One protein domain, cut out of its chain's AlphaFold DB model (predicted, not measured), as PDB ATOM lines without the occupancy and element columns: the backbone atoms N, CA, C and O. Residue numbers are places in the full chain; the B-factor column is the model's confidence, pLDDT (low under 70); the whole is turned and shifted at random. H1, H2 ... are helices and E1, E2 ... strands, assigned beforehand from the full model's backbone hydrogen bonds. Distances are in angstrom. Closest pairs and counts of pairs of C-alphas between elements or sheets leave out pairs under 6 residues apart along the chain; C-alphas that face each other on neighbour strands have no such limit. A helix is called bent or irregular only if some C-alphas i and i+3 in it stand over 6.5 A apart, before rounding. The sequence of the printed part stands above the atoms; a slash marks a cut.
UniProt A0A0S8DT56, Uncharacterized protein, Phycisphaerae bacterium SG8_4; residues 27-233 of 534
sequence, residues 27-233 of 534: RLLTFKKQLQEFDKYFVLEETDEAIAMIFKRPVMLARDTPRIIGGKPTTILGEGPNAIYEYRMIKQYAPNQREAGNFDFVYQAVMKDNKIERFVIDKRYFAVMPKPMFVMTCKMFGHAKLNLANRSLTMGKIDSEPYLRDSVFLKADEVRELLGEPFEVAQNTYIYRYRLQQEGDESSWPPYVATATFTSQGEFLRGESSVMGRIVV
ATOM      1  N   ARG A  27     210.724 -42.041 -19.253       85.38
ATOM      2  CA  ARG A  27     211.666 -40.934 -19.035       85.38
ATOM      3  C   ARG A  27     211.460 -39.813 -20.047       85.38
ATOM      4  O   ARG A  27     211.337 -38.665 -19.639       85.38
ATOM      5  N   LEU A  28     211.327 -40.141 -21.331       76.56
ATOM      6  CA  LEU A  28     211.105 -39.167 -22.401       76.56
ATOM      7  C   LEU A  28     209.781 -38.407 -22.226       76.56
ATOM      8  O   LEU A  28     209.736 -37.191 -22.394       76.56
ATOM      9  N   LEU A  29     208.707 -39.098 -21.831       78.44
ATOM     10  CA  LEU A  29     207.421 -38.469 -21.527       78.44
ATOM     11  C   LEU A  29     207.515 -37.549 -20.304       78.44
ATOM     12  O   LEU A  29     206.916 -36.474 -20.290       78.44
ATOM     13  N   THR A  30     208.272 -37.959 -19.286       84.25
ATOM     14  CA  THR A  30     208.518 -37.135 -18.096       84.25
ATOM     15  C   THR A  30     209.328 -35.895 -18.460       84.25
ATOM     16  O   THR A  30     208.929 -34.792 -18.104       84.25
ATOM     17  N   PHE A  31     210.394 -36.051 -19.244       83.19
ATOM     18  CA  PHE A  31     211.201 -34.948 -19.759       83.19
ATOM     19  C   PHE A  31     210.357 -33.966 -20.584       83.19
ATOM     20  O   PHE A  31     210.408 -32.763 -20.357       83.19
ATOM     21  N   LYS A  32     209.473 -34.467 -21.457       82.25
ATOM     22  CA  LYS A  32     208.512 -33.634 -22.195       82.25
ATOM     23  C   LYS A  32     207.620 -32.800 -21.267       82.25
ATOM     24  O   LYS A  32     207.422 -31.618 -21.524       82.25
ATOM     25  N   LYS A  33     207.091 -33.380 -20.185       83.75
ATOM     26  CA  LYS A  33     206.305 -32.626 -19.188       83.75
ATOM     27  C   LYS A  33     207.152 -31.580 -18.460       83.75
ATOM     28  O   LYS A  33     206.674 -30.481 -18.215       83.75
ATOM     29  N   GLN A  34     208.414 -31.889 -18.164       89.06
ATOM     30  CA  GLN A  34     209.328 -30.913 -17.566       89.06
ATOM     31  C   GLN A  34     209.548 -29.710 -18.485       89.06
ATOM     32  O   GLN A  34     209.570 -28.584 -18.002       89.06
ATOM     33  N   LEU A  35     209.658 -29.930 -19.800       84.12
ATOM     34  CA  LEU A  35     209.788 -28.846 -20.777       84.12
ATOM     35  C   LEU A  35     208.545 -27.937 -20.834       84.12
ATOM     36  O   LEU A  35     208.697 -26.744 -21.073       84.12
ATOM     37  N   GLN A  36     207.334 -28.464 -20.586       83.25
ATOM     38  CA  GLN A  36     206.107 -27.646 -20.496       83.25
ATOM     39  C   GLN A  36     206.194 -26.632 -19.349       83.25
ATOM     40  O   GLN A  36     205.868 -25.462 -19.515       83.25
ATOM     41  N   GLU A  37     206.673 -27.080 -18.192       90.00
ATOM     42  CA  GLU A  37     206.865 -26.260 -16.994       90.00
ATOM     43  C   GLU A  37     208.341 -25.839 -16.864       90.00
ATOM     44  O   GLU A  37     208.960 -26.036 -15.817       90.00
ATOM     45  N   PHE A  38     208.919 -25.296 -17.946       88.00
ATOM     46  CA  PHE A  38     210.366 -25.079 -18.084       88.00
ATOM     47  C   PHE A  38     211.009 -24.436 -16.842       88.00
ATOM     48  O   PHE A  38     211.915 -25.009 -16.241       88.00
ATOM     49  N   ASP A  39     210.476 -23.300 -16.389       91.75
ATOM     50  CA  ASP A  39     211.044 -22.491 -15.297       91.75
ATOM     51  C   ASP A  39     211.063 -23.233 -13.941       91.75
ATOM     52  O   ASP A  39     211.891 -22.983 -13.056       91.75
ATOM     53  N   LYS A  40     210.184 -24.228 -13.777       95.12
ATOM     54  CA  LYS A  40     210.112 -25.074 -12.580       95.12
ATOM     55  C   LYS A  40     211.175 -26.168 -12.563       95.12
ATOM     56  O   LYS A  40     211.593 -26.570 -11.478       95.12
ATOM     57  N   TYR A  41     211.600 -26.660 -13.727       95.88
ATOM     58  CA  TYR A  41     212.478 -27.831 -13.842       95.88
ATOM     59  C   TYR A  41     213.872 -27.522 -14.389       95.88
ATOM     60  O   TYR A  41     214.768 -28.347 -14.199       95.88
ATOM     61  N   PHE A  42     214.068 -26.349 -14.987       93.12
ATOM     62  CA  PHE A  42     215.330 -25.938 -15.588       93.12
ATOM     63  C   PHE A  42     215.803 -24.581 -15.066       93.12
ATOM     64  O   PHE A  42     215.013 -23.773 -14.573       93.12
ATOM     65  N   VAL A  43     217.112 -24.359 -15.154       94.31
ATOM     66  CA  VAL A  43     217.764 -23.048 -15.031       94.31
ATOM     67  C   VAL A  43     218.712 -22.905 -16.213       94.31
ATOM     68  O   VAL A  43     219.342 -23.887 -16.602       94.31
ATOM     69  N   LEU A  44     218.800 -21.706 -16.784       89.75
ATOM     70  CA  LEU A  44     219.856 -21.359 -17.730       89.75
ATOM     71  C   LEU A  44     220.920 -20.554 -16.985       89.75
ATOM     72  O   LEU A  44     220.630 -19.459 -16.507       89.75
ATOM     73  N   GLU A  45     222.128 -21.094 -16.900       91.19
ATOM     74  CA  GLU A  45     223.306 -20.383 -16.400       91.19
ATOM     75  C   GLU A  45     224.191 -19.991 -17.581       91.19
ATOM     76  O   GLU A  45     224.419 -20.796 -18.480       91.19
ATOM     77  N   GLU A  46     224.663 -18.748 -17.605       85.00
ATOM     78  CA  GLU A  46     225.518 -18.227 -18.673       85.00
ATOM     79  C   GLU A  46     226.935 -17.992 -18.161       85.00
ATOM     80  O   GLU A  46     227.130 -17.469 -17.066       85.00
ATOM     81  N   THR A  47     227.908 -18.360 -18.989       82.19
ATOM     82  CA  THR A  47     229.316 -17.991 -18.857       82.19
ATOM     83  C   THR A  47     229.759 -17.206 -20.097       82.19
ATOM     84  O   THR A  47     228.983 -16.984 -21.034       82.19
ATOM     85  N   ASP A  48     231.023 -16.786 -20.131       76.69
ATOM     86  CA  ASP A  48     231.574 -16.081 -21.292       76.69
ATOM     87  C   ASP A  48     231.570 -16.946 -22.562       76.69
ATOM     88  O   ASP A  48     231.353 -16.419 -23.654       76.69
ATOM     89  N   GLU A  49     231.718 -18.266 -22.416       80.62
ATOM     90  CA  GLU A  49     231.907 -19.210 -23.526       80.62
ATOM     91  C   GLU A  49     230.672 -20.078 -23.827       80.62
ATOM     92  O   GLU A  49     230.517 -20.570 -24.949       80.62
ATOM     93  N   ALA A  50     229.771 -20.282 -22.860       86.50
ATOM     94  CA  ALA A  50     228.661 -21.220 -23.013       86.50
ATOM     95  C   ALA A  50     227.431 -20.859 -22.174       86.50
ATOM     96  O   ALA A  50     227.479 -20.069 -21.233       86.50
ATOM     97  N   ILE A  51     226.310 -21.503 -22.490       86.06
ATOM     98  CA  ILE A  51     225.101 -21.494 -21.669       86.06
ATOM     99  C   ILE A  51     224.778 -22.929 -21.258       86.06
ATOM    100  O   ILE A  51     224.654 -23.824 -22.096       86.06
ATOM    101  N   ALA A  52     224.626 -23.153 -19.957       90.62
ATOM    102  CA  ALA A  52     224.276 -24.438 -19.380       90.62
ATOM    103  C   ALA A  52     222.787 -24.482 -19.015       90.62
ATOM    104  O   ALA A  52     222.310 -23.717 -18.179       90.62
ATOM    105  N   MET A  53     222.053 -25.426 -19.604       91.12
ATOM    106  CA  MET A  53     220.714 -25.800 -19.161       91.12
ATOM    107  C   MET A  53     220.818 -26.848 -18.055       91.12
ATOM    108  O   MET A  53     221.112 -28.016 -18.320       91.12
ATOM    109  N   ILE A  54     220.557 -26.429 -16.822       94.81
ATOM    110  CA  ILE A  54     220.665 -27.252 -15.617       94.81
ATOM    111  C   ILE A  54     219.324 -27.890 -15.295       94.81
ATOM    112  O   ILE A  54     218.293 -27.220 -15.240       94.81
ATOM    113  N   PHE A  55     219.341 -29.194 -15.036       94.00
ATOM    114  CA  PHE A  55     218.164 -29.981 -14.705       94.00
ATOM    115  C   PHE A  55     217.986 -30.011 -13.187       94.00
ATOM    116  O   PHE A  55     218.706 -30.709 -12.479       94.00
ATOM    117  N   LYS A  56     216.955 -29.337 -12.668       95.88
ATOM    118  CA  LYS A  56     216.625 -29.375 -11.229       95.88
ATOM    119  C   LYS A  56     216.187 -30.774 -10.777       95.88
ATOM    120  O   LYS A  56     216.302 -31.120  -9.604       95.88
ATOM    121  N   ARG A  57     215.617 -31.567 -11.693       94.75
ATOM    122  CA  ARG A  57     215.150 -32.945 -11.450       94.75
ATOM    123  C   ARG A  57     215.478 -33.836 -12.652       94.75
ATOM    124  O   ARG A  57     214.588 -34.100 -13.462       94.75
ATOM    125  N   PRO A  58     216.732 -34.279 -12.808       93.62
ATOM    126  CA  PRO A  58     217.160 -34.992 -14.000       93.62
ATOM    127  C   PRO A  58     216.507 -36.374 -14.082       93.62
ATOM    128  O   PRO A  58     216.511 -37.155 -13.122       93.62
ATOM    129  N   VAL A  59     215.931 -36.676 -15.247       91.38
ATOM    130  CA  VAL A  59     215.299 -37.974 -15.518       91.38
ATOM    131  C   VAL A  59     216.048 -38.777 -16.570       91.38
ATOM    132  O   VAL A  59     216.095 -39.992 -16.435       91.38
ATOM    133  N   MET A  60     216.647 -38.124 -17.571       87.31
ATOM    134  CA  MET A  60     217.310 -38.768 -18.710       87.31
ATOM    135  C   MET A  60     218.674 -39.350 -18.326       87.31
ATOM    136  O   MET A  60     219.400 -38.751 -17.536       87.31
ATOM    137  N   LEU A  61     219.018 -40.511 -18.892       90.44
ATOM    138  CA  LEU A  61     220.266 -41.230 -18.611       90.44
ATOM    139  C   LEU A  61     221.327 -40.987 -19.689       90.44
ATOM    140  O   LEU A  61     220.982 -40.680 -20.829       90.44
ATOM    141  N   ALA A  62     222.596 -41.257 -19.378       87.31
ATOM    142  CA  ALA A  62     223.689 -41.163 -20.354       87.31
ATOM    143  C   ALA A  62     223.426 -42.009 -21.614       87.31
ATOM    144  O   ALA A  62     223.560 -41.539 -22.737       87.31
ATOM    145  N   ARG A  63     222.918 -43.239 -21.451       85.56
ATOM    146  CA  ARG A  63     222.553 -44.124 -22.578       85.56
ATOM    147  C   ARG A  63     221.435 -43.589 -23.483       85.56
ATOM    148  O   ARG A  63     221.211 -44.134 -24.561       85.56
ATOM    149  N   ASP A  64     220.687 -42.591 -23.021       83.25
ATOM    150  CA  ASP A  64     219.581 -42.008 -23.769       83.25
ATOM    151  C   ASP A  64     220.072 -40.916 -24.739       83.25
ATOM    152  O   ASP A  64     219.402 -40.657 -25.741       83.25
ATOM    153  N   THR A  65     221.242 -40.303 -24.491       77.56
ATOM    154  CA  THR A  65     221.731 -39.150 -25.265       77.56
ATOM    155  C   THR A  65     221.870 -39.402 -26.760       77.56
ATOM    156  O   THR A  65     221.475 -38.506 -27.512       77.56
ATOM    157  N   PRO A  66     222.301 -40.585 -27.256       76.06
ATOM    158  CA  PRO A  66     222.451 -40.749 -28.695       76.06
ATOM    159  C   PRO A  66     221.124 -40.675 -29.449       76.06
ATOM    160  O   PRO A  66     221.070 -40.207 -30.581       76.06
ATOM    161  N   ARG A  67     220.024 -41.076 -28.797       71.44
ATOM    162  CA  ARG A  67     218.674 -40.983 -29.366       71.44
ATOM    163  C   ARG A  67     218.101 -39.571 -29.313       71.44
ATOM    164  O   ARG A  67     217.263 -39.248 -30.142       71.44
ATOM    165  N   ILE A  68     218.514 -38.765 -28.335       69.81
ATOM    166  CA  ILE A  68     218.057 -37.377 -28.180       69.81
ATOM    167  C   ILE A  68     218.776 -36.474 -29.187       69.81
ATOM    168  O   ILE A  68     218.146 -35.628 -29.808       69.81
ATOM    169  N   ILE A  69     220.085 -36.674 -29.352       70.12
ATOM    170  CA  ILE A  69     220.938 -35.824 -30.193       70.12
ATOM    171  C   ILE A  69     220.980 -36.323 -31.645       70.12
ATOM    172  O   ILE A  69     221.193 -35.536 -32.559       70.12
ATOM    173  N   GLY A  70     220.711 -37.613 -31.884       70.38
ATOM    174  CA  GLY A  70     220.696 -38.207 -33.225       70.38
ATOM    175  C   GLY A  70     222.041 -38.781 -33.676       70.38
ATOM    176  O   GLY A  70     222.276 -38.918 -34.872       70.38
ATOM    177  N   GLY A  71     222.926 -39.118 -32.737       76.94
ATOM    178  CA  GLY A  71     224.231 -39.722 -33.011       76.94
ATOM    179  C   GLY A  71     225.003 -40.035 -31.732       76.94
ATOM    180  O   GLY A  71     224.593 -39.650 -30.640       76.94
ATOM    181  N   LYS A  72     226.115 -40.765 -31.839       84.31
ATOM    182  CA  LYS A  72     227.002 -41.042 -30.694       84.31
ATOM    183  C   LYS A  72     227.810 -39.792 -30.309       84.31
ATOM    184  O   LYS A  72     228.002 -38.935 -31.171       84.31
ATOM    185  N   PRO A  73     228.259 -39.671 -29.045       87.88
ATOM    186  CA  PRO A  73     229.192 -38.613 -28.676       87.88
ATOM    187  C   PRO A  73     230.479 -38.740 -29.490       87.88
ATOM    188  O   PRO A  73     230.961 -39.846 -29.728       87.88
ATOM    189  N   THR A  74     231.009 -37.597 -29.909       88.38
ATOM    190  CA  THR A  74     232.299 -37.463 -30.589       88.38
ATOM    191  C   THR A  74     233.445 -37.767 -29.628       88.38
ATOM    192  O   THR A  74     234.442 -38.371 -30.005       88.38
ATOM    193  N   THR A  75     233.313 -37.360 -28.366       90.38
ATOM    194  CA  THR A  75     234.321 -37.603 -27.332       90.38
ATOM    195  C   THR A  75     233.625 -37.844 -26.000       90.38
ATOM    196  O   THR A  75     232.591 -37.244 -25.709       90.38
ATOM    197  N   ILE A  76     234.167 -38.758 -25.198       91.88
ATOM    198  CA  ILE A  76     233.728 -38.989 -23.822       91.88
ATOM    199  C   ILE A  76     234.900 -38.618 -22.920       91.88
ATOM    200  O   ILE A  76     235.961 -39.231 -23.005       91.88
ATOM    201  N   LEU A  77     234.712 -37.599 -22.085       92.56
ATOM    202  CA  LEU A  77     235.711 -37.141 -21.126       92.56
ATOM    203  C   LEU A  77     235.405 -37.732 -19.745       92.56
ATOM    204  O   LEU A  77     234.291 -37.596 -19.232       92.56
ATOM    205  N   GLY A  78     236.413 -38.360 -19.138       90.31
ATOM    206  CA  GLY A  78     236.282 -39.075 -17.867       90.31
ATOM    207  C   GLY A  78     235.645 -40.463 -18.009       90.31
ATOM    208  O   GLY A  78     235.344 -40.924 -19.108       90.31
ATOM    209  N   GLU A  79     235.437 -41.135 -16.876       82.69
ATOM    210  CA  GLU A  79     234.909 -42.501 -16.825       82.69
ATOM    211  C   GLU A  79     233.742 -42.635 -15.838       82.69
ATOM    212  O   GLU A  79     233.602 -41.882 -14.871       82.69
ATOM    213  N   GLY A  80     232.894 -43.636 -16.076       85.12
ATOM    214  CA  GLY A  80     231.817 -43.998 -15.162       85.12
ATOM    215  C   GLY A  80     230.635 -43.011 -15.153       85.12
ATOM    216  O   GLY A  80     230.334 -42.375 -16.164       85.12
ATOM    217  N   PRO A  81     229.892 -42.914 -14.036       88.88
ATOM    218  CA  PRO A  81     228.579 -42.263 -13.992       88.88
ATOM    219  C   PRO A  81     228.606 -40.728 -14.116       88.88
ATOM    220  O   PRO A  81     227.540 -40.132 -14.260       88.88
ATOM    221  N   ASN A  82     229.786 -40.103 -14.075       94.31
ATOM    222  CA  ASN A  82     229.962 -38.644 -14.086       94.31
ATOM    223  C   ASN A  82     230.722 -38.145 -15.328       94.31
ATOM    224  O   ASN A  82     231.269 -37.046 -15.330       94.31
ATOM    225  N   ALA A  83     230.796 -38.972 -16.374       94.50
ATOM    226  CA  ALA A  83     231.461 -38.617 -17.620       94.50
ATOM    227  C   ALA A  83     230.773 -37.437 -18.335       94.50
ATOM    228  O   ALA A  83     229.580 -37.176 -18.154       94.50
ATOM    229  N   ILE A  84     231.525 -36.751 -19.193       94.94
ATOM    230  CA  ILE A  84     231.023 -35.683 -20.062       94.94
ATOM    231  C   ILE A  84     231.003 -36.201 -21.491       94.94
ATOM    232  O   ILE A  84     232.006 -36.699 -21.995       94.94
ATOM    233  N   TYR A  85     229.845 -36.119 -22.135       93.38
ATOM    234  CA  TYR A  85     229.661 -36.580 -23.505       93.38
ATOM    235  C   TYR A  85     229.646 -35.363 -24.420       93.38
ATOM    236  O   TYR A  85     228.717 -34.556 -24.353       93.38
ATOM    237  N   GLU A  86     230.660 -35.239 -25.267       93.12
ATOM    238  CA  GLU A  86     230.799 -34.141 -26.215       93.12
ATOM    239  C   GLU A  86     230.246 -34.515 -27.586       93.12
ATOM    240  O   GLU A  86     230.456 -35.621 -28.087       93.12
ATOM    241  N   TYR A  87     229.567 -33.565 -28.214       87.56
ATOM    242  CA  TYR A  87     229.003 -33.677 -29.550       87.56
ATOM    243  C   TYR A  87     229.473 -32.486 -30.367       87.56
ATOM    244  O   TYR A  87     229.148 -31.344 -30.037       87.56
ATOM    245  N   ARG A  88     230.234 -32.749 -31.431       90.19
ATOM    246  CA  ARG A  88     230.779 -31.697 -32.287       90.19
ATOM    247  C   ARG A  88     229.983 -31.565 -33.578       90.19
ATOM    248  O   ARG A  88     229.866 -32.511 -34.354       90.19
ATOM    249  N   MET A  89     229.465 -30.371 -33.820       86.38
ATOM    250  CA  MET A  89     228.829 -29.980 -35.070       86.38
ATOM    251  C   MET A  89     229.837 -29.258 -35.951       86.38
ATOM    252  O   MET A  89     230.204 -28.120 -35.674       86.38
ATOM    253  N   ILE A  90     230.238 -29.913 -37.031       90.56
ATOM    254  CA  ILE A  90     231.238 -29.417 -37.969       90.56
ATOM    255  C   ILE A  90     230.589 -28.467 -38.969       90.56
ATOM    256  O   ILE A  90     229.649 -28.868 -39.675       90.56
ATOM    257  N   LYS A  91     231.103 -27.235 -39.065       91.19
ATOM    258  CA  LYS A  91     230.677 -26.277 -40.095       91.19
ATOM    259  C   LYS A  91     230.972 -26.851 -41.481       91.19
ATOM    260  O   LYS A  91     232.040 -27.399 -41.741       91.19
ATOM    261  N   GLN A  92     230.001 -26.746 -42.377       92.44
ATOM    262  CA  GLN A  92     230.161 -27.089 -43.785       92.44
ATOM    263  C   GLN A  92     230.452 -25.812 -44.575       92.44
ATOM    264  O   GLN A  92     229.822 -24.782 -44.335       92.44
ATOM    265  N   TYR A  93     231.371 -25.894 -45.535       91.19
ATOM    266  CA  TYR A  93     231.826 -24.764 -46.353       91.19
ATOM    267  C   TYR A  93     231.406 -24.934 -47.813       91.19
ATOM    268  O   TYR A  93     231.270 -26.069 -48.282       91.19
ATOM    269  N   ALA A  94     231.216 -23.825 -48.534       87.50
ATOM    270  CA  ALA A  94     230.964 -23.872 -49.969       87.50
ATOM    271  C   ALA A  94     232.149 -24.527 -50.712       87.50
ATOM    272  O   ALA A  94     233.284 -24.519 -50.213       87.50
ATOM    273  N   PRO A  95     231.936 -25.073 -51.925       85.31
ATOM    274  CA  PRO A  95     233.036 -25.563 -52.747       85.31
ATOM    275  C   PRO A  95     234.123 -24.489 -52.912       85.31
ATOM    276  O   PRO A  95     233.834 -23.369 -53.321       85.31
ATOM    277  N   ASN A  96     235.377 -24.843 -52.607       83.12
ATOM    278  CA  ASN A  96     236.567 -23.975 -52.667       83.12
ATOM    279  C   ASN A  96     236.663 -22.852 -51.615       83.12
ATOM    280  O   ASN A  96     237.621 -22.082 -51.648       83.12
ATOM    281  N   GLN A  97     235.744 -22.781 -50.652       85.38
ATOM    282  CA  GLN A  97     235.849 -21.858 -49.524       85.38
ATOM    283  C   GLN A  97     236.818 -22.407 -48.465       85.38
ATOM    284  O   GLN A  97     236.785 -23.590 -48.108       85.38
ATOM    285  N   ARG A  98     237.705 -21.543 -47.969       81.88
ATOM    286  CA  ARG A  98     238.651 -21.830 -46.884       81.88
ATOM    287  C   ARG A  98     238.626 -20.661 -45.906       81.88
ATOM    288  O   ARG A  98     238.744 -19.518 -46.329       81.88
ATOM    289  N   GLU A  99     238.510 -20.957 -44.618       87.56
ATOM    290  CA  GLU A  99     238.526 -19.966 -43.538       87.56
ATOM    291  C   GLU A  99     239.539 -20.397 -42.469       87.56
ATOM    292  O   GLU A  99     239.705 -21.590 -42.218       87.56
ATOM    293  N   ALA A 100     240.235 -19.433 -41.860       78.69
ATOM    294  CA  ALA A 100     241.264 -19.699 -40.849       78.69
ATOM    295  C   ALA A 100     240.697 -19.894 -39.423       78.69
ATOM    296  O   ALA A 100     241.431 -20.307 -38.528       78.69
ATOM    297  N   GLY A 101     239.411 -19.592 -39.202       80.31
ATOM    298  CA  GLY A 101     238.741 -19.682 -37.900       80.31
ATOM    299  C   GLY A 101     238.081 -21.040 -37.623       80.31
ATOM    300  O   GLY A 101     237.743 -21.782 -38.545       80.31
ATOM    301  N   ASN A 102     237.868 -21.352 -36.338       87.81
ATOM    302  CA  ASN A 102     237.083 -22.513 -35.907       87.81
ATOM    303  C   ASN A 102     235.653 -22.092 -35.546       87.81
ATOM    304  O   ASN A 102     235.420 -21.493 -34.492       87.81
ATOM    305  N   PHE A 103     234.715 -22.473 -36.407       90.06
ATOM    306  CA  PHE A 103     233.297 -22.128 -36.306       90.06
ATOM    307  C   PHE A 103     232.403 -23.322 -35.953       90.06
ATOM    308  O   PHE A 103     231.183 -23.229 -36.090       90.06
ATOM    309  N   ASP A 104     232.986 -24.446 -35.535       90.12
ATOM    310  CA  ASP A 104     232.236 -25.621 -35.096       90.12
ATOM    311  C   ASP A 104     231.497 -25.337 -33.780       90.12
ATOM    312  O   ASP A 104     232.015 -24.626 -32.916       90.12
ATOM    313  N   PHE A 105     230.320 -25.942 -33.589       86.31
ATOM    314  CA  PHE A 105     229.651 -25.927 -32.282       86.31
ATOM    315  C   PHE A 105     230.007 -27.172 -31.484       86.31
ATOM    316  O   PHE A 105     230.010 -28.286 -32.020       86.31
ATOM    317  N   VAL A 106     230.219 -26.998 -30.184       87.56
ATOM    318  CA  VAL A 106     230.364 -28.111 -29.245       87.56
ATOM    319  C   VAL A 106     229.208 -28.090 -28.255       87.56
ATOM    320  O   VAL A 106     228.935 -27.083 -27.605       87.56
ATOM    321  N   TYR A 107     228.526 -29.223 -28.130       87.75
ATOM    322  CA  TYR A 107     227.538 -29.450 -27.081       87.75
ATOM    323  C   TYR A 107     228.068 -30.493 -26.110       87.75
ATOM    324  O   TYR A 107     228.642 -31.497 -26.536       87.75
ATOM    325  N   GLN A 108     227.828 -30.302 -24.816       92.44
ATOM    326  CA  GLN A 108     228.210 -31.276 -23.799       92.44
ATOM    327  C   GLN A 108     226.995 -31.719 -22.989       92.44
ATOM    328  O   GLN A 108     226.253 -30.898 -22.450       92.44
ATOM    329  N   ALA A 109     226.809 -33.029 -22.861       90.81
ATOM    330  CA  ALA A 109     225.932 -33.608 -21.854       90.81
ATOM    331  C   ALA A 109     226.792 -34.002 -20.651       90.81
ATOM    332  O   ALA A 109     227.589 -34.937 -20.737       90.81
ATOM    333  N   VAL A 110     226.651 -33.283 -19.541       94.69
ATOM    334  CA  VAL A 110     227.401 -33.573 -18.314       94.69
ATOM    335  C   VAL A 110     226.555 -34.468 -17.424       94.69
ATOM    336  O   VAL A 110     225.415 -34.125 -17.085       94.69
ATOM    337  N   MET A 111     227.116 -35.619 -17.063       95.12
ATOM    338  CA  MET A 111     226.428 -36.604 -16.244       95.12
ATOM    339  C   MET A 111     226.720 -36.411 -14.758       95.12
ATOM    340  O   MET A 111     227.820 -36.028 -14.369       95.12
ATOM    341  N   LYS A 112     225.738 -36.769 -13.936       95.12
ATOM    342  CA  LYS A 112     225.885 -37.020 -12.506       95.12
ATOM    343  C   LYS A 112     225.080 -38.250 -12.141       95.12
ATOM    344  O   LYS A 112     223.889 -38.324 -12.455       95.12
ATOM    345  N   ASP A 113     225.725 -39.234 -11.529       93.88
ATOM    346  CA  ASP A 113     225.097 -40.511 -11.171       93.88
ATOM    347  C   ASP A 113     224.369 -41.165 -12.367       93.88
ATOM    348  O   ASP A 113     223.253 -41.681 -12.256       93.88
ATOM    349  N   ASN A 114     225.000 -41.113 -13.549       91.62
ATOM    350  CA  ASN A 114     224.522 -41.642 -14.832       91.62
ATOM    351  C   ASN A 114     223.277 -40.935 -15.411       91.62
ATOM    352  O   ASN A 114     222.668 -41.421 -16.373       91.62
ATOM    353  N   LYS A 115     222.885 -39.791 -14.846       93.88
ATOM    354  CA  LYS A 115     221.812 -38.925 -15.344       93.88
ATOM    355  C   LYS A 115     222.378 -37.638 -15.916       93.88
ATOM    356  O   LYS A 115     223.377 -37.137 -15.424       93.88
ATOM    357  N   ILE A 116     221.698 -37.071 -16.906       90.56
ATOM    358  CA  ILE A 116     222.085 -35.784 -17.489       90.56
ATOM    359  C   ILE A 116     221.757 -34.678 -16.484       90.56
ATOM    360  O   ILE A 116     220.584 -34.380 -16.265       90.56
ATOM    361  N   GLU A 117     222.778 -34.090 -15.864       95.12
ATOM    362  CA  GLU A 117     222.623 -32.990 -14.906       95.12
ATOM    363  C   GLU A 117     222.525 -31.644 -15.622       95.12
ATOM    364  O   GLU A 117     221.711 -30.795 -15.251       95.12
ATOM    365  N   ARG A 118     223.324 -31.454 -16.673       92.50
ATOM    366  CA  ARG A 118     223.319 -30.228 -17.474       92.50
ATOM    367  C   ARG A 118     223.643 -30.504 -18.935       92.50
ATOM    368  O   ARG A 118     224.467 -31.364 -19.248       92.50
ATOM    369  N   PHE A 119     223.000 -29.738 -19.810       89.38
ATOM    370  CA  PHE A 119     223.393 -29.600 -21.208       89.38
ATOM    371  C   PHE A 119     224.105 -28.267 -21.385       89.38
ATOM    372  O   PHE A 119     223.491 -27.221 -21.196       89.38
ATOM    373  N   VAL A 120     225.385 -28.313 -21.731       90.31
ATOM    374  CA  VAL A 120     226.187 -27.129 -22.037       90.31
ATOM    375  C   VAL A 120     226.139 -26.901 -23.539       90.31
ATOM    376  O   VAL A 120     226.390 -27.816 -24.326       90.31
ATOM    377  N   ILE A 121     225.766 -25.688 -23.918       86.00
ATOM    378  CA  ILE A 121     225.549 -25.270 -25.292       86.00
ATOM    379  C   ILE A 121     226.505 -24.117 -25.573       86.00
ATOM    380  O   ILE A 121     226.500 -23.125 -24.844       86.00
ATOM    381  N   ASP A 122     227.310 -24.253 -26.624       85.00
ATOM    382  CA  ASP A 122     228.193 -23.194 -27.114       85.00
ATOM    383  C   ASP A 122     227.424 -21.871 -27.275       85.00
ATOM    384  O   ASP A 122     226.329 -21.840 -27.847       85.00
ATOM    385  N   LYS A 123     227.981 -20.767 -26.766       80.75
ATOM    386  CA  LYS A 123     227.314 -19.458 -26.781       80.75
ATOM    387  C   LYS A 123     226.982 -18.980 -28.193       80.75
ATOM    388  O   LYS A 123     225.967 -18.308 -28.381       80.75
ATOM    389  N   ARG A 124     227.748 -19.397 -29.207       80.06
ATOM    390  CA  ARG A 124     227.458 -19.105 -30.619       80.06
ATOM    391  C   ARG A 124     226.100 -19.656 -31.055       80.06
ATOM    392  O   ARG A 124     225.490 -19.114 -31.967       80.06
ATOM    393  N   TYR A 125     225.579 -20.701 -30.413       75.69
ATOM    394  CA  TYR A 125     224.222 -21.176 -30.691       75.69
ATOM    395  C   TYR A 125     223.175 -20.092 -30.392       75.69
ATOM    396  O   TYR A 125     222.203 -19.934 -31.128       75.69
ATOM    397  N   PHE A 126     223.395 -19.298 -29.343       70.44
ATOM    398  CA  PHE A 126     222.478 -18.237 -28.933       70.44
ATOM    399  C   PHE A 126     222.637 -16.940 -29.729       70.44
ATOM    400  O   PHE A 126     221.754 -16.088 -29.672       70.44
ATOM    401  N   ALA A 127     223.687 -16.841 -30.550       64.56
ATOM    402  CA  ALA A 127     223.773 -15.881 -31.650       64.56
ATOM    403  C   ALA A 127     222.657 -16.107 -32.684       64.56
ATOM    404  O   ALA A 127     222.119 -15.172 -33.271       64.56
ATOM    405  N   VAL A 128     222.309 -17.381 -32.893       65.12
ATOM    406  CA  VAL A 128     221.305 -17.839 -33.860       65.12
ATOM    407  C   VAL A 128     219.918 -17.921 -33.223       65.12
ATOM    408  O   VAL A 128     218.917 -17.578 -33.844       65.12
ATOM    409  N   MET A 129     219.861 -18.383 -31.974       70.56
ATOM    410  CA  MET A 129     218.633 -18.653 -31.235       70.56
ATOM    411  C   MET A 129     218.681 -17.949 -29.871       70.56
ATOM    412  O   MET A 129     219.161 -18.551 -28.909       70.56
ATOM    413  N   PRO A 130     218.182 -16.704 -29.746       74.19
ATOM    414  CA  PRO A 130     218.207 -15.973 -28.479       74.19
ATOM    415  C   PRO A 130     217.584 -16.773 -27.329       74.19
ATOM    416  O   PRO A 130     216.673 -17.581 -27.530       74.19
ATOM    417  N   LYS A 131     218.033 -16.536 -26.091       79.19
ATOM    418  CA  LYS A 131     217.573 -17.312 -24.922       79.19
ATOM    419  C   LYS A 131     216.045 -17.381 -24.777       79.19
ATOM    420  O   LYS A 131     215.551 -18.492 -24.564       79.19
ATOM    421  N   PRO A 132     215.270 -16.284 -24.924       78.00
ATOM    422  CA  PRO A 132     213.812 -16.371 -24.821       78.00
ATOM    423  C   PRO A 132     213.214 -17.303 -25.883       78.00
ATOM    424  O   PRO A 132     212.338 -18.113 -25.586       78.00
ATOM    425  N   MET A 133     213.750 -17.268 -27.104       69.38
ATOM    426  CA  MET A 133     213.360 -18.159 -28.196       69.38
ATOM    427  C   MET A 133     213.735 -19.626 -27.958       69.38
ATOM    428  O   MET A 133     212.960 -20.528 -28.298       69.38
ATOM    429  N   PHE A 134     214.884 -19.886 -27.335       78.06
ATOM    430  CA  PHE A 134     215.259 -21.229 -26.901       78.06
ATOM    431  C   PHE A 134     214.259 -21.775 -25.868       78.06
ATOM    432  O   PHE A 134     213.730 -22.875 -26.040       78.06
ATOM    433  N   VAL A 135     213.913 -20.976 -24.852       81.88
ATOM    434  CA  VAL A 135     212.908 -21.343 -23.837       81.88
ATOM    435  C   VAL A 135     211.536 -21.579 -24.472       81.88
ATOM    436  O   VAL A 135     210.881 -22.577 -24.167       81.88
ATOM    437  N   MET A 136     211.112 -20.708 -25.393       76.06
ATOM    438  CA  MET A 136     209.879 -20.880 -26.166       76.06
ATOM    439  C   MET A 136     209.875 -22.221 -26.908       76.06
ATOM    440  O   MET A 136     208.911 -22.980 -26.812       76.06
ATOM    441  N   THR A 137     210.971 -22.543 -27.599       70.94
ATOM    442  CA  THR A 137     211.132 -23.797 -28.343       70.94
ATOM    443  C   THR A 137     211.024 -25.005 -27.411       70.94
ATOM    444  O   THR A 137     210.264 -25.935 -27.691       70.94
ATOM    445  N   CYS A 138     211.700 -24.977 -26.258       78.62
ATOM    446  CA  CYS A 138     211.568 -26.002 -25.224       78.62
ATOM    447  C   CYS A 138     210.105 -26.182 -24.784       78.62
ATOM    448  O   CYS A 138     209.586 -27.302 -24.821       78.62
ATOM    449  N   LYS A 139     209.407 -25.091 -24.446       79.88
ATOM    450  CA  LYS A 139     207.991 -25.127 -24.042       79.88
ATOM    451  C   LYS A 139     207.098 -25.697 -25.148       79.88
ATOM    452  O   LYS A 139     206.250 -26.550 -24.870       79.88
ATOM    453  N   MET A 140     207.329 -25.329 -26.409       68.69
ATOM    454  CA  MET A 140     206.611 -25.895 -27.558       68.69
ATOM    455  C   MET A 140     206.774 -27.414 -27.665       68.69
ATOM    456  O   MET A 140     205.773 -28.120 -27.820       68.69
ATOM    457  N   PHE A 141     207.999 -27.939 -27.520       67.94
ATOM    458  CA  PHE A 141     208.232 -29.390 -27.477       67.94
ATOM    459  C   PHE A 141     207.478 -30.050 -26.326       67.94
ATOM    460  O   PHE A 141     206.889 -31.124 -26.492       67.94
ATOM    461  N   GLY A 142     207.423 -29.376 -25.179       72.75
ATOM    462  CA  GLY A 142     206.578 -29.781 -24.073       72.75
ATOM    463  C   GLY A 142     205.114 -29.942 -24.493       72.75
ATOM    464  O   GLY A 142     204.495 -30.973 -24.217       72.75
ATOM    465  N   HIS A 143     204.544 -28.969 -25.201       73.25
ATOM    466  CA  HIS A 143     203.139 -28.966 -25.632       73.25
ATOM    467  C   HIS A 143     202.830 -29.818 -26.870       73.25
ATOM    468  O   HIS A 143     201.661 -29.981 -27.223       73.25
ATOM    469  N   ALA A 144     203.837 -30.417 -27.503       66.00
ATOM    470  CA  ALA A 144     203.638 -31.193 -28.714       66.00
ATOM    471  C   ALA A 144     202.678 -32.384 -28.523       66.00
ATOM    472  O   ALA A 144     202.734 -33.110 -27.524       66.00
ATOM    473  N   LYS A 145     201.800 -32.621 -29.498       65.81
ATOM    474  CA  LYS A 145     200.935 -33.805 -29.557       65.81
ATOM    475  C   LYS A 145     201.675 -34.935 -30.263       65.81
ATOM    476  O   LYS A 145     202.215 -34.743 -31.347       65.81
ATOM    477  N   LEU A 146     201.687 -36.109 -29.642       62.62
ATOM    478  CA  LEU A 146     202.310 -37.312 -30.189       62.62
ATOM    479  C   LEU A 146     201.242 -38.161 -30.881       62.62
ATOM    480  O   LEU A 146     200.275 -38.571 -30.242       62.62
ATOM    481  N   ASN A 147     201.429 -38.452 -32.166       54.09
ATOM    482  CA  ASN A 147     200.665 -39.467 -32.877       54.09
ATOM    483  C   ASN A 147     201.502 -40.748 -32.947       54.09
ATOM    484  O   ASN A 147     202.428 -40.870 -33.749       54.09
ATOM    485  N   LEU A 148     201.166 -41.708 -32.085       57.22
ATOM    486  CA  LEU A 148     201.896 -42.971 -31.962       57.22
ATOM    487  C   LEU A 148     201.689 -43.900 -33.169       57.22
ATOM    488  O   LEU A 148     202.598 -44.658 -33.498       57.22
ATOM    489  N   ALA A 149     200.536 -43.820 -33.844       48.78
ATOM    490  CA  ALA A 149     200.218 -44.659 -35.002       48.78
ATOM    491  C   ALA A 149     201.067 -44.278 -36.222       48.78
ATOM    492  O   ALA A 149     201.631 -45.145 -36.884       48.78
ATOM    493  N   ASN A 150     201.231 -42.973 -36.453       44.12
ATOM    494  CA  ASN A 150     201.975 -42.454 -37.602       44.12
ATOM    495  C   ASN A 150     203.405 -42.030 -37.240       44.12
ATOM    496  O   ASN A 150     204.112 -41.484 -38.083       44.12
ATOM    497  N   ARG A 151     203.822 -42.252 -35.983       48.62
ATOM    498  CA  ARG A 151     205.112 -41.812 -35.425       48.62
ATOM    499  C   ARG A 151     205.419 -40.343 -35.733       48.62
ATOM    500  O   ARG A 151     206.552 -39.996 -36.047       48.62
ATOM    501  N   SER A 152     204.406 -39.483 -35.647       47.38
ATOM    502  CA  SER A 152     204.531 -38.056 -35.938       47.38
ATOM    503  C   SER A 152     204.290 -37.203 -34.698       47.38
ATOM    504  O   SER A 152     203.625 -37.610 -33.742       47.38
ATOM    505  N   LEU A 153     204.868 -36.006 -34.711       49.75
ATOM    506  CA  LEU A 153     204.739 -35.014 -33.657       49.75
ATOM    507  C   LEU A 153     204.126 -33.751 -34.260       49.75
ATOM    508  O   LEU A 153     204.575 -33.272 -35.298       49.75
ATOM    509  N   THR A 154     203.089 -33.218 -33.622       54.47
ATOM    510  CA  THR A 154     202.456 -31.957 -34.020       54.47
ATOM    511  C   THR A 154     202.682 -30.932 -32.924       54.47
ATOM    512  O   THR A 154     202.210 -31.108 -31.801       54.47
ATOM    513  N   MET A 155     203.402 -29.863 -33.242       58.41
ATOM    514  CA  MET A 155     203.609 -28.754 -32.314       58.41
ATOM    515  C   MET A 155     202.292 -28.004 -32.081       58.41
ATOM    516  O   MET A 155     201.532 -27.755 -33.018       58.41
ATOM    517  N   GLY A 156     202.001 -27.679 -30.821       53.19
ATOM    518  CA  GLY A 156     200.916 -26.756 -30.485       53.19
ATOM    519  C   GLY A 156     201.296 -25.314 -30.831       53.19
ATOM    520  O   GLY A 156     202.475 -25.010 -30.999       53.19
ATOM    521  N   LYS A 157     200.304 -24.421 -30.911       55.75
ATOM    522  CA  LYS A 157     200.559 -22.977 -30.986       55.75
ATOM    523  C   LYS A 157     200.903 -22.466 -29.586       55.75
ATOM    524  O   LYS A 157     200.149 -22.730 -28.652       55.75
ATOM    525  N   ILE A 158     202.025 -21.767 -29.456       59.16
ATOM    526  CA  ILE A 158     202.347 -20.940 -28.290       59.16
ATOM    527  C   ILE A 158     202.248 -19.480 -28.726       59.16
ATOM    528  O   ILE A 158     202.519 -19.180 -29.889       59.16
ATOM    529  N   ASP A 159     201.843 -18.597 -27.819       62.78
ATOM    530  CA  ASP A 159     201.999 -17.166 -28.047       62.78
ATOM    531  C   ASP A 159     203.497 -16.832 -28.021       62.78
ATOM    532  O   ASP A 159     204.158 -16.954 -26.986       62.78
ATOM    533  N   SER A 160     204.049 -16.529 -29.195       61.62
ATOM    534  CA  SER A 160     205.467 -16.220 -29.376       61.62
ATOM    535  C   SER A 160     205.790 -14.758 -29.082       61.62
ATOM    536  O   SER A 160     206.966 -14.423 -28.940       61.62
ATOM    537  N   GLU A 161     204.780 -13.891 -28.968       57.22
ATOM    538  CA  GLU A 161     204.943 -12.439 -28.884       57.22
ATOM    539  C   GLU A 161     205.799 -11.988 -27.686       57.22
ATOM    540  O   GLU A 161     206.752 -11.236 -27.913       57.22
ATOM    541  N   PRO A 162     205.606 -12.508 -26.454       62.94
ATOM    542  CA  PRO A 162     206.445 -12.128 -25.315       62.94
ATOM    543  C   PRO A 162     207.914 -12.531 -25.503       62.94
ATOM    544  O   PRO A 162     208.826 -11.763 -25.217       62.94
ATOM    545  N   TYR A 163     208.155 -13.725 -26.051       65.81
ATOM    546  CA  TYR A 163     209.508 -14.249 -26.250       65.81
ATOM    547  C   TYR A 163     210.257 -13.498 -27.353       65.81
ATOM    548  O   TYR A 163     211.468 -13.310 -27.262       65.81
ATOM    549  N   LEU A 164     209.550 -13.062 -28.397       61.38
ATOM    550  CA  LEU A 164     210.129 -12.261 -29.472       61.38
ATOM    551  C   LEU A 164     210.451 -10.838 -29.010       61.38
ATOM    552  O   LEU A 164     211.494 -10.316 -29.395       61.38
ATOM    553  N   ARG A 165     209.597 -10.237 -28.170       61.09
ATOM    554  CA  ARG A 165     209.808  -8.897 -27.605       61.09
ATOM    555  C   ARG A 165     211.075  -8.809 -26.753       61.09
ATOM    556  O   ARG A 165     211.804  -7.829 -26.854       61.09
ATOM    557  N   ASP A 166     211.353  -9.843 -25.965       63.47
ATOM    558  CA  ASP A 166     212.510  -9.880 -25.062       63.47
ATOM    559  C   ASP A 166     213.802 -10.373 -25.747       63.47
ATOM    560  O   ASP A 166     214.856 -10.473 -25.114       63.47
ATOM    561  N   SER A 167     213.739 -10.729 -27.037       65.75
ATOM    562  CA  SER A 167     214.882 -11.263 -27.784       65.75
ATOM    563  C   SER A 167     215.702 -10.155 -28.445       65.75
ATOM    564  O   SER A 167     215.191  -9.369 -29.239       65.75
ATOM    565  N   VAL A 168     217.012 -10.154 -28.191       66.50
ATOM    566  CA  VAL A 168     217.985  -9.334 -28.927       66.50
ATOM    567  C   VAL A 168     218.566 -10.173 -30.062       66.50
ATOM    568  O   VAL A 168     219.087 -11.262 -29.824       66.50
ATOM    569  N   PHE A 169     218.462  -9.678 -31.296       66.75
ATOM    570  CA  PHE A 169     219.008 -10.330 -32.487       66.75
ATOM    571  C   PHE A 169     220.285  -9.625 -32.944       66.75
ATOM    572  O   PHE A 169     220.351  -8.397 -32.916       66.75
ATOM    573  N   LEU A 170     221.262 -10.409 -33.395       68.12
ATOM    574  CA  LEU A 170     222.523  -9.898 -33.928       68.12
ATOM    575  C   LEU A 170     222.366  -9.292 -35.329       68.12
ATOM    576  O   LEU A 170     221.454  -9.645 -36.083       68.12
ATOM    577  N   LYS A 171     223.286  -8.391 -35.674       72.56
ATOM    578  CA  LYS A 171     223.463  -7.813 -37.015       72.56
ATOM    579  C   LYS A 171     224.296  -8.731 -37.915       72.56
ATOM    580  O   LYS A 171     224.977  -9.636 -37.440       72.56
ATOM    581  N   ALA A 172     224.282  -8.471 -39.226       70.94
ATOM    582  CA  ALA A 172     224.972  -9.293 -40.234       70.94
ATOM    583  C   ALA A 172     226.447  -9.532 -39.916       70.94
ATOM    584  O   ALA A 172     226.915 -10.667 -39.991       70.94
ATOM    585  N   ASP A 173     227.157  -8.470 -39.546       79.31
ATOM    586  CA  ASP A 173     228.593  -8.539 -39.297       79.31
ATOM    587  C   ASP A 173     228.904  -9.344 -38.028       79.31
ATOM    588  O   ASP A 173     229.818 -10.159 -38.035       79.31
ATOM    589  N   GLU A 174     228.072  -9.222 -36.988       81.38
ATOM    590  CA  GLU A 174     228.189 -10.002 -35.747       81.38
ATOM    591  C   GLU A 174     227.904 -11.496 -35.991       81.38
ATOM    592  O   GLU A 174     228.570 -12.371 -35.438       81.38
ATOM    593  N   VAL A 175     226.938 -11.818 -36.864       81.38
ATOM    594  CA  VAL A 175     226.673 -13.208 -37.276       81.38
ATOM    595  C   VAL A 175     227.866 -13.786 -38.036       81.38
ATOM    596  O   VAL A 175     228.260 -14.924 -37.774       81.38
ATOM    597  N   ARG A 176     228.466 -13.015 -38.950       86.12
ATOM    598  CA  ARG A 176     229.665 -13.438 -39.690       86.12
ATOM    599  C   ARG A 176     230.886 -13.582 -38.794       86.12
ATOM    600  O   ARG A 176     231.661 -14.506 -38.996       86.12
ATOM    601  N   GLU A 177     231.048 -12.731 -37.791       87.44
ATOM    602  CA  GLU A 177     232.128 -12.866 -36.813       87.44
ATOM    603  C   GLU A 177     232.011 -14.183 -36.029       87.44
ATOM    604  O   GLU A 177     233.002 -14.887 -35.831       87.44
ATOM    605  N   LEU A 178     230.791 -14.567 -35.637       85.81
ATOM    606  CA  LEU A 178     230.560 -15.756 -34.814       85.81
ATOM    607  C   LEU A 178     230.495 -17.066 -35.602       85.81
ATOM    608  O   LEU A 178     230.880 -18.111 -35.071       85.81
ATOM    609  N   LEU A 179     229.980 -17.037 -36.832       88.12
ATOM    610  CA  LEU A 179     229.743 -18.236 -37.645       88.12
ATOM    611  C   LEU A 179     230.659 -18.330 -38.870       88.12
ATOM    612  O   LEU A 179     230.670 -19.364 -39.542       88.12
ATOM    613  N   GLY A 180     231.415 -17.279 -39.178       90.50
ATOM    614  CA  GLY A 180     232.229 -17.145 -40.381       90.50
ATOM    615  C   GLY A 180     231.398 -16.836 -41.627       90.50
ATOM    616  O   GLY A 180     230.252 -16.379 -41.555       90.50
ATOM    617  N   GLU A 181     231.952 -17.149 -42.794       91.56
ATOM    618  CA  GLU A 181     231.261 -16.949 -44.072       91.56
ATOM    619  C   GLU A 181     230.169 -18.016 -44.303       91.56
ATOM    620  O   GLU A 181     230.330 -19.172 -43.885       91.56
ATOM    621  N   PRO A 182     229.035 -17.671 -44.942       91.12
ATOM    622  CA  PRO A 182     227.944 -18.613 -45.164       91.12
ATOM    623  C   PRO A 182     228.335 -19.722 -46.147       91.12
ATOM    624  O   PRO A 182     229.180 -19.541 -47.017       91.12
ATOM    625  N   PHE A 183     227.674 -20.875 -46.025       91.31
ATOM    626  CA  PHE A 183     227.788 -21.987 -46.975       91.31
ATOM    627  C   PHE A 183     227.164 -21.639 -48.334       91.31
ATOM    628  O   PHE A 183     227.638 -22.083 -49.375       91.31
ATOM    629  N   GLU A 184     226.076 -20.869 -48.328       90.12
ATOM    630  CA  GLU A 184     225.373 -20.450 -49.538       90.12
ATOM    631  C   GLU A 184     224.756 -19.061 -49.340       90.12
ATOM    632  O   GLU A 184     224.259 -18.733 -48.258       90.12
ATOM    633  N   VAL A 185     224.771 -18.256 -50.404       86.62
ATOM    634  CA  VAL A 185     224.054 -16.981 -50.480       86.62
ATOM    635  C   VAL A 185     222.965 -17.110 -51.540       86.62
ATOM    636  O   VAL A 185     223.270 -17.272 -52.719       86.62
ATOM    637  N   ALA A 186     221.698 -17.029 -51.136       77.06
ATOM    638  CA  ALA A 186     220.553 -17.197 -52.033       77.06
ATOM    639  C   ALA A 186     219.495 -16.126 -51.754       77.06
ATOM    640  O   ALA A 186     219.087 -15.958 -50.611       77.06
ATOM    641  N   GLN A 187     219.034 -15.399 -52.781       73.62
ATOM    642  CA  GLN A 187     217.921 -14.434 -52.670       73.62
ATOM    643  C   GLN A 187     218.047 -13.454 -51.478       73.62
ATOM    644  O   GLN A 187     217.106 -13.280 -50.710       73.62
ATOM    645  N   ASN A 188     219.219 -12.832 -51.294       75.00
ATOM    646  CA  ASN A 188     219.536 -11.963 -50.144       75.00
ATOM    647  C   ASN A 188     219.457 -12.649 -48.765       75.00
ATOM    648  O   ASN A 188     219.221 -11.993 -47.752       75.00
ATOM    649  N   THR A 189     219.690 -13.959 -48.707       79.75
ATOM    650  CA  THR A 189     219.819 -14.715 -47.456       79.75
ATOM    651  C   THR A 189     221.173 -15.407 -47.360       79.75
ATOM    652  O   THR A 189     221.771 -15.770 -48.374       79.75
ATOM    653  N   TYR A 190     221.651 -15.577 -46.131       85.69
ATOM    654  CA  TYR A 190     222.878 -16.280 -45.777       85.69
ATOM    655  C   TYR A 190     222.525 -17.611 -45.126       85.69
ATOM    656  O   TYR A 190     221.815 -17.649 -44.120       85.69
ATOM    657  N   ILE A 191     223.001 -18.712 -45.699       87.31
ATOM    658  CA  ILE A 191     222.703 -20.063 -45.232       87.31
ATOM    659  C   ILE A 191     223.969 -20.662 -44.635       87.31
ATOM    660  O   ILE A 191     224.982 -20.808 -45.312       87.31
ATOM    661  N   TYR A 192     223.887 -21.065 -43.373       89.94
ATOM    662  CA  TYR A 192     224.920 -21.809 -42.668       89.94
ATOM    663  C   TYR A 192     224.489 -23.261 -42.534       89.94
ATOM    664  O   TYR A 192     223.320 -23.550 -42.264       89.94
ATOM    665  N   ARG A 193     225.429 -24.188 -42.714       90.25
ATOM    666  CA  ARG A 193     225.168 -25.625 -42.638       90.25
ATOM    667  C   ARG A 193     226.174 -26.293 -41.714       90.25
ATOM    668  O   ARG A 193     227.365 -26.015 -41.778       90.25
ATOM    669  N   TYR A 194     225.678 -27.218 -40.904       88.56
ATOM    670  CA  TYR A 194     226.459 -27.982 -39.943       88.56
ATOM    671  C   TYR A 194     226.121 -29.467 -40.031       88.56
ATOM    672  O   TYR A 194     224.973 -29.837 -40.290       88.56
ATOM    673  N   ARG A 195     227.111 -30.325 -39.778       87.62
ATOM    674  CA  ARG A 195     226.941 -31.782 -39.704       87.62
ATOM    675  C   ARG A 195     227.536 -32.312 -38.406       87.62
ATOM    676  O   ARG A 195     228.630 -31.906 -38.035       87.62
ATOM    677  N   LEU A 196     226.846 -33.224 -37.726       83.75
ATOM    678  CA  LEU A 196     227.413 -33.886 -36.548       83.75
ATOM    679  C   LEU A 196     228.612 -34.750 -36.957       83.75
ATOM    680  O   LEU A 196     228.520 -35.537 -37.903       83.75
ATOM    681  N   GLN A 197     229.717 -34.630 -36.228       87.38
ATOM    682  CA  GLN A 197     230.863 -35.517 -36.369       87.38
ATOM    683  C   GLN A 197     230.514 -36.903 -35.817       87.38
ATOM    684  O   GLN A 197     230.149 -37.035 -34.647       87.38
ATOM    685  N   GLN A 198     230.644 -37.934 -36.650       77.88
ATOM    686  CA  GLN A 198     230.455 -39.331 -36.265       77.88
ATOM    687  C   GLN A 198     231.705 -40.148 -36.612       77.88
ATOM    688  O   GLN A 198     232.332 -39.905 -37.641       77.88
ATOM    689  N   GLU A 199     232.042 -41.121 -35.763       64.31
ATOM    690  CA  GLU A 199     233.091 -42.118 -36.010       64.31
ATOM    691  C   GLU A 199     232.469 -43.515 -36.216       64.31
ATOM    692  O   GLU A 199     231.563 -43.914 -35.476       64.31
ATOM    693  N   GLY A 200     232.971 -44.276 -37.198       60.56
ATOM    694  CA  GLY A 200     232.540 -45.649 -37.511       60.56
ATOM    695  C   GLY A 200     231.640 -45.776 -38.749       60.56
ATOM    696  O   GLY A 200     231.514 -44.840 -39.532       60.56
ATOM    697  N   ASP A 201     231.038 -46.957 -38.950       52.41
ATOM    698  CA  ASP A 201     230.144 -47.227 -40.089       52.41
ATOM    699  C   ASP A 201     228.876 -46.351 -40.006       52.41
ATOM    700  O   ASP A 201     227.970 -46.591 -39.195       52.41
ATOM    701  N   GLU A 202     228.835 -45.313 -40.852       51.78
ATOM    702  CA  GLU A 202     227.756 -44.318 -40.960       51.78
ATOM    703  C   GLU A 202     226.391 -44.944 -41.307       51.78
ATOM    704  O   GLU A 202     225.362 -44.279 -41.218       51.78
ATOM    705  N   SER A 203     226.342 -46.233 -41.671       51.88
ATOM    706  CA  SER A 203     225.123 -46.927 -42.103       51.88
ATOM    707  C   SER A 203     224.045 -47.083 -41.017       51.88
ATOM    708  O   SER A 203     222.872 -47.289 -41.338       51.88
ATOM    709  N   SER A 204     224.408 -46.986 -39.730       55.47
ATOM    710  CA  SER A 204     223.501 -47.306 -38.611       55.47
ATOM    711  C   SER A 204     222.665 -46.133 -38.078       55.47
ATOM    712  O   SER A 204     221.665 -46.375 -37.396       55.47
ATOM    713  N   TRP A 205     223.022 -44.882 -38.397       53.12
ATOM    714  CA  TRP A 205     222.295 -43.678 -37.972       53.12
ATOM    715  C   TRP A 205     222.115 -42.706 -39.144       53.12
ATOM    716  O   TRP A 205     223.057 -42.483 -39.897       53.12
ATOM    717  N   PRO A 206     220.933 -42.086 -39.316       58.44
ATOM    718  CA  PRO A 206     220.765 -41.051 -40.329       58.44
ATOM    719  C   PRO A 206     221.695 -39.859 -40.029       58.44
ATOM    720  O   PRO A 206     221.871 -39.509 -38.859       58.44
ATOM    721  N   PRO A 207     222.274 -39.202 -41.052       66.00
ATOM    722  CA  PRO A 207     223.182 -38.084 -40.834       66.00
ATOM    723  C   PRO A 207     222.448 -36.920 -40.153       66.00
ATOM    724  O   PRO A 207     221.431 -36.417 -40.647       66.00
ATOM    725  N   TYR A 208     222.972 -36.474 -39.007       69.56
ATOM    726  CA  TYR A 208     222.495 -35.253 -38.366       69.56
ATOM    727  C   TYR A 208     223.039 -34.048 -39.130       69.56
ATOM    728  O   TYR A 208     224.244 -33.780 -39.119       69.56
ATOM    729  N   VAL A 209     222.140 -33.330 -39.798       79.69
ATOM    730  CA  VAL A 209     222.440 -32.102 -40.536       79.69
ATOM    731  C   VAL A 209     221.532 -31.012 -40.005       79.69
ATOM    732  O   VAL A 209     220.334 -31.243 -39.828       79.69
ATOM    733  N   ALA A 210     222.109 -29.837 -39.776       78.75
ATOM    734  CA  ALA A 210     221.384 -28.642 -39.394       78.75
ATOM    735  C   ALA A 210     221.694 -27.492 -40.356       78.75
ATOM    736  O   ALA A 210     222.827 -27.351 -40.823       78.75
ATOM    737  N   THR A 211     220.691 -26.669 -40.644       83.38
ATOM    738  CA  THR A 211     220.844 -25.417 -41.383       83.38
ATOM    739  C   THR A 211     220.261 -24.257 -40.590       83.38
ATOM    740  O   THR A 211     219.249 -24.404 -39.905       83.38
ATOM    741  N   ALA A 212     220.910 -23.104 -40.696       81.38
ATOM    742  CA  ALA A 212     220.434 -21.833 -40.174       81.38
ATOM    743  C   ALA A 212     220.455 -20.809 -41.311       81.38
ATOM    744  O   ALA A 212     221.477 -20.634 -41.972       81.38
ATOM    745  N   THR A 213     219.323 -20.164 -41.558       80.19
ATOM    746  CA  THR A 213     219.164 -19.157 -42.608       80.19
ATOM    747  C   THR A 213     218.966 -17.793 -41.974       80.19
ATOM    748  O   THR A 213     218.109 -17.642 -41.100       80.19
ATOM    749  N   PHE A 214     219.718 -16.808 -42.454       75.75
ATOM    750  CA  PHE A 214     219.657 -15.414 -42.031       75.75
ATOM    751  C   PHE A 214     219.340 -14.499 -43.215       75.75
ATOM    752  O   PHE A 214     219.624 -14.859 -44.355       75.75
ATOM    753  N   THR A 215     218.792 -13.309 -42.986       71.44
ATOM    754  CA  THR A 215     218.749 -12.265 -44.024       71.44
ATOM    755  C   THR A 215     220.143 -11.690 -44.271       71.44
ATOM    756  O   THR A 215     221.061 -11.862 -43.465       71.44
ATOM    757  N   SER A 216     220.277 -10.909 -45.342       69.19
ATOM    758  CA  SER A 216     221.459 -10.086 -45.603       69.19
ATOM    759  C   SER A 216     221.781  -9.072 -44.495       69.19
ATOM    760  O   SER A 216     222.898  -8.570 -44.441       69.19
ATOM    761  N   GLN A 217     220.831  -8.794 -43.597       64.50
ATOM    762  CA  GLN A 217     220.996  -7.907 -42.443       64.50
ATOM    763  C   GLN A 217     221.390  -8.658 -41.154       64.50
ATOM    764  O   GLN A 217     221.544  -8.027 -40.111       64.50
ATOM    765  N   GLY A 218     221.621  -9.979 -41.220       64.12
ATOM    766  CA  GLY A 218     222.025 -10.825 -40.081       64.12
ATOM    767  C   GLY A 218     220.870 -11.433 -39.308       64.12
ATOM    768  O   GLY A 218     221.031 -11.979 -38.225       64.12
ATOM    769  N   GLU A 219     219.673 -11.343 -39.863       66.50
ATOM    770  CA  GLU A 219     218.468 -11.667 -39.136       66.50
ATOM    771  C   GLU A 219     218.120 -13.147 -39.251       66.50
ATOM    772  O   GLU A 219     217.848 -13.602 -40.355       66.50
ATOM    773  N   PHE A 220     218.055 -13.903 -38.149       70.56
ATOM    774  CA  PHE A 220     217.647 -15.315 -38.213       70.56
ATOM    775  C   PHE A 220     216.206 -15.473 -38.736       70.56
ATOM    776  O   PHE A 220     215.275 -14.865 -38.203       70.56
ATOM    777  N   LEU A 221     216.029 -16.297 -39.776       66.75
ATOM    778  CA  LEU A 221     214.759 -16.557 -40.469       66.75
ATOM    779  C   LEU A 221     214.226 -17.967 -40.198       66.75
ATOM    780  O   LEU A 221     213.036 -18.181 -39.956       66.75
ATOM    781  N   ARG A 222     215.105 -18.965 -40.307       70.31
ATOM    782  CA  ARG A 222     214.721 -20.378 -40.297       70.31
ATOM    783  C   ARG A 222     215.869 -21.234 -39.795       70.31
ATOM    784  O   ARG A 222     217.004 -21.066 -40.225       70.31
ATOM    785  N   GLY A 223     215.534 -22.206 -38.956       70.44
ATOM    786  CA  GLY A 223     216.401 -23.318 -38.599       70.44
ATOM    787  C   GLY A 223     215.787 -24.631 -39.061       70.44
ATOM    788  O   GLY A 223     214.578 -24.838 -38.951       70.44
ATOM    789  N   GLU A 224     216.602 -25.545 -39.558       68.38
ATOM    790  CA  GLU A 224     216.170 -26.911 -39.839       68.38
ATOM    791  C   GLU A 224     217.178 -27.889 -39.286       68.38
ATOM    792  O   GLU A 224     218.379 -27.653 -39.354       68.38
ATOM    793  N   SER A 225     216.704 -29.022 -38.783       65.81
ATOM    794  CA  SER A 225     217.568 -30.179 -38.600       65.81
ATOM    795  C   SER A 225     216.819 -31.476 -38.847       65.81
ATOM    796  O   SER A 225     215.596 -31.546 -38.699       65.81
ATOM    797  N   SER A 226     217.567 -32.529 -39.168       60.97
ATOM    798  CA  SER A 226     217.007 -33.868 -39.362       60.97
ATOM    799  C   SER A 226     216.419 -34.496 -38.085       60.97
ATOM    800  O   SER A 226     215.697 -35.484 -38.190       60.97
ATOM    801  N   VAL A 227     216.660 -33.919 -36.898       55.53
ATOM    802  CA  VAL A 227     216.110 -34.398 -35.610       55.53
ATOM    803  C   VAL A 227     215.018 -33.490 -35.048       55.53
ATOM    804  O   VAL A 227     213.990 -33.988 -34.599       55.53
ATOM    805  N   MET A 228     215.210 -32.168 -35.072       50.19
ATOM    806  CA  MET A 228     214.259 -31.210 -34.477       50.19
ATOM    807  C   MET A 228     213.193 -30.727 -35.468       50.19
ATOM    808  O   MET A 228     212.264 -30.021 -35.075       50.19
ATOM    809  N   GLY A 229     213.301 -31.104 -36.746       53.69
ATOM    810  CA  GLY A 229     212.427 -30.607 -37.802       53.69
ATOM    811  C   GLY A 229     212.735 -29.152 -38.163       53.69
ATOM    812  O   GLY A 229     213.855 -28.672 -37.984       53.69
ATOM    813  N   ARG A 230     211.736 -28.456 -38.714       52.50
ATOM    814  CA  ARG A 230     211.843 -27.069 -39.186       52.50
ATOM    815  C   ARG A 230     211.280 -26.105 -38.141       52.50
ATOM    816  O   ARG A 230     210.111 -26.210 -37.781       52.50
ATOM    817  N   ILE A 231     212.089 -25.137 -37.731       54.91
ATOM    818  CA  ILE A 231     211.690 -23.964 -36.952       54.91
ATOM    819  C   ILE A 231     211.727 -22.763 -37.895       54.91
ATOM    820  O   ILE A 231     212.738 -22.503 -38.545       54.91
ATOM    821  N   VAL A 232     210.623 -22.034 -37.993       55.34
ATOM    822  CA  VAL A 232     210.572 -20.746 -38.691       55.34
ATOM    823  C   VAL A 232     210.336 -19.692 -37.628       55.34
ATOM    824  O   VAL A 232     209.397 -19.819 -36.843       55.34
ATOM    825  N   VAL A 233     211.206 -18.689 -37.581       50.56
ATOM    826  CA  VAL A 233     210.994 -17.531 -36.719       50.56
ATOM    827  C   VAL A 233     210.228 -16.523 -37.544       50.56
ATOM    828  O   VAL A 233     210.793 -15.807 -38.366       50.56
TER     829      VAL A 233
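AT A GLANCE: This is residues 27 to 233 of the 534 residues of an uncharacterized protein of Phycisphaerae bacterium SG8_4 (UniProt A0A0S8DT56). A large sheet of eleven strands, twisted and curled into a half-open trough, wraps round the short helix H4; one wing holds E1 to E6, the other E9 to E13, and they join where E4 pairs with E10. At the open side lies the helix H5 with the small helices H1, H2 and H6 round it, and near its end the hairpin of E7 and E8, whose residues 147 to 152 stick out. The printed part has 207 residues with seven named helices and thirteen named strands, in the order H1 H2 E1 E2 H3 E3 E4 E5 E6 H4 H5 E7 E8 H6 H7 E9 E10 E11 E12 E13. The large sheet is branched and its neighbour strands are antiparallel; the class is mixed, helices and strands. The whole is compact, with a radius of gyration of the C-alphas of 17.3 A and spans of 44 by 42 by 40 A.

HOW THE PARTS SIT: H1, residues 27 to 36, and H2, residues 38 to 41, touch only at the corner, and only just, with 3 pairs of C-alphas within 8 A, the closest those of Gln 34 and Tyr 41 at 5.8 A. The hairpin of E1, residues 42 to 46, and E2, residues 50 to 55, has N 45 and O 52 within hydrogen-bond range at 2.9 A. H3, residues 62 to 69, is on the large sheet, with 23 pairs of C-alphas within 10 A; it is irregular, but only just, with C-alphas 63 and 66 7.0 A apart. E3, residues 75 to 77, E4, 84 to 92, E5, 105 to 112, and E6, 115 to 122, form a meander, each strand the antiparallel neighbour of the one before; N 77 and O 84 are 2.9 A apart, N 87 and O 107 2.8 A, N 110 and O 118 2.9 A. E6 is also antiparallel to E2, with N 53 and O 119 at 2.8 A. The sheet curls round H4, residues 123 to 128. H5, residues 131 to 143, is the hub. Its residues 138 to 143 alone touch H1, at a steep tilt of 55 degrees, opposite ways, the closest C-alphas being those of Gln 36 and Gly 142 at 4.2 A. Its residues 135 to 139 alone only just touch H2, with 3 pairs of C-alphas within 8 A, the closest those of Phe 38 and Lys 139 at 6.4 A. It only grazes the sheet, with residues 131 to 137. E7, residues 145 to 147, and E8, 152 to 154, form a hairpin with N 147 and O 152 at 2.8 A. H6, residues 161 to 165, touches residues 132 to 136 of H5 alone, the closest C-alphas being those of Pro 132 and Tyr 163 at 5.0 A. H7, residues 172 to 179, touches H4 at a steep tilt of 41 degrees, opposite ways, closest at the C-alphas of Arg 124 and Leu 178, 6.2 A; it is on the opposite face of the sheet from H3, at a height over the sheet of 8.7 A. E9, residues 184 to 186, E10, 189 to 196, E11, 209 to 215, E12, 220 to 225, and E13, 229 to 232, form a second meander; N 186 and O 189 are 3.0 A apart, N 192 and O 212 2.8 A, N 213 and O 222 2.8 A, N 223 and O 231 2.8 A. E10 is also the antiparallel neighbour of E4, with N 92 and O 193 within hydrogen-bond range at 2.8 A. Every O i to N i+4 pair is within hydrogen-bond range in H1, H5, H6 and H7; H3 has 2 of 4, H4 has 1 of 2, and H2 is too short for such a pair.

IN THESE COORDINATES: H1 begins at C-alpha 27, (211.666, -40.934, -19.035), and is 14.5 A long; H5 is 18.6 A. E4, the longest strand by residues, begins at C-alpha 84, (231.023, -35.683, -20.062), and is 25.2 A long; E10 is 23.3 A, E5 23.0 A, E6 20.7 A and E11 20.5 A. E13 ends at C-alpha 232, (210.572, -20.746, -38.691).

THE WHOLE: The two C-alphas farthest apart, those of Gly 80 and Gln 187, are 49.7 A apart. The printed part has no cut; the links E4 to E5 and E10 to E11 are long. The mean pLDDT of the printed part is 78.0, with 58 residues under 70, among them 144 to 170, 199 to 208 and 224 to 233.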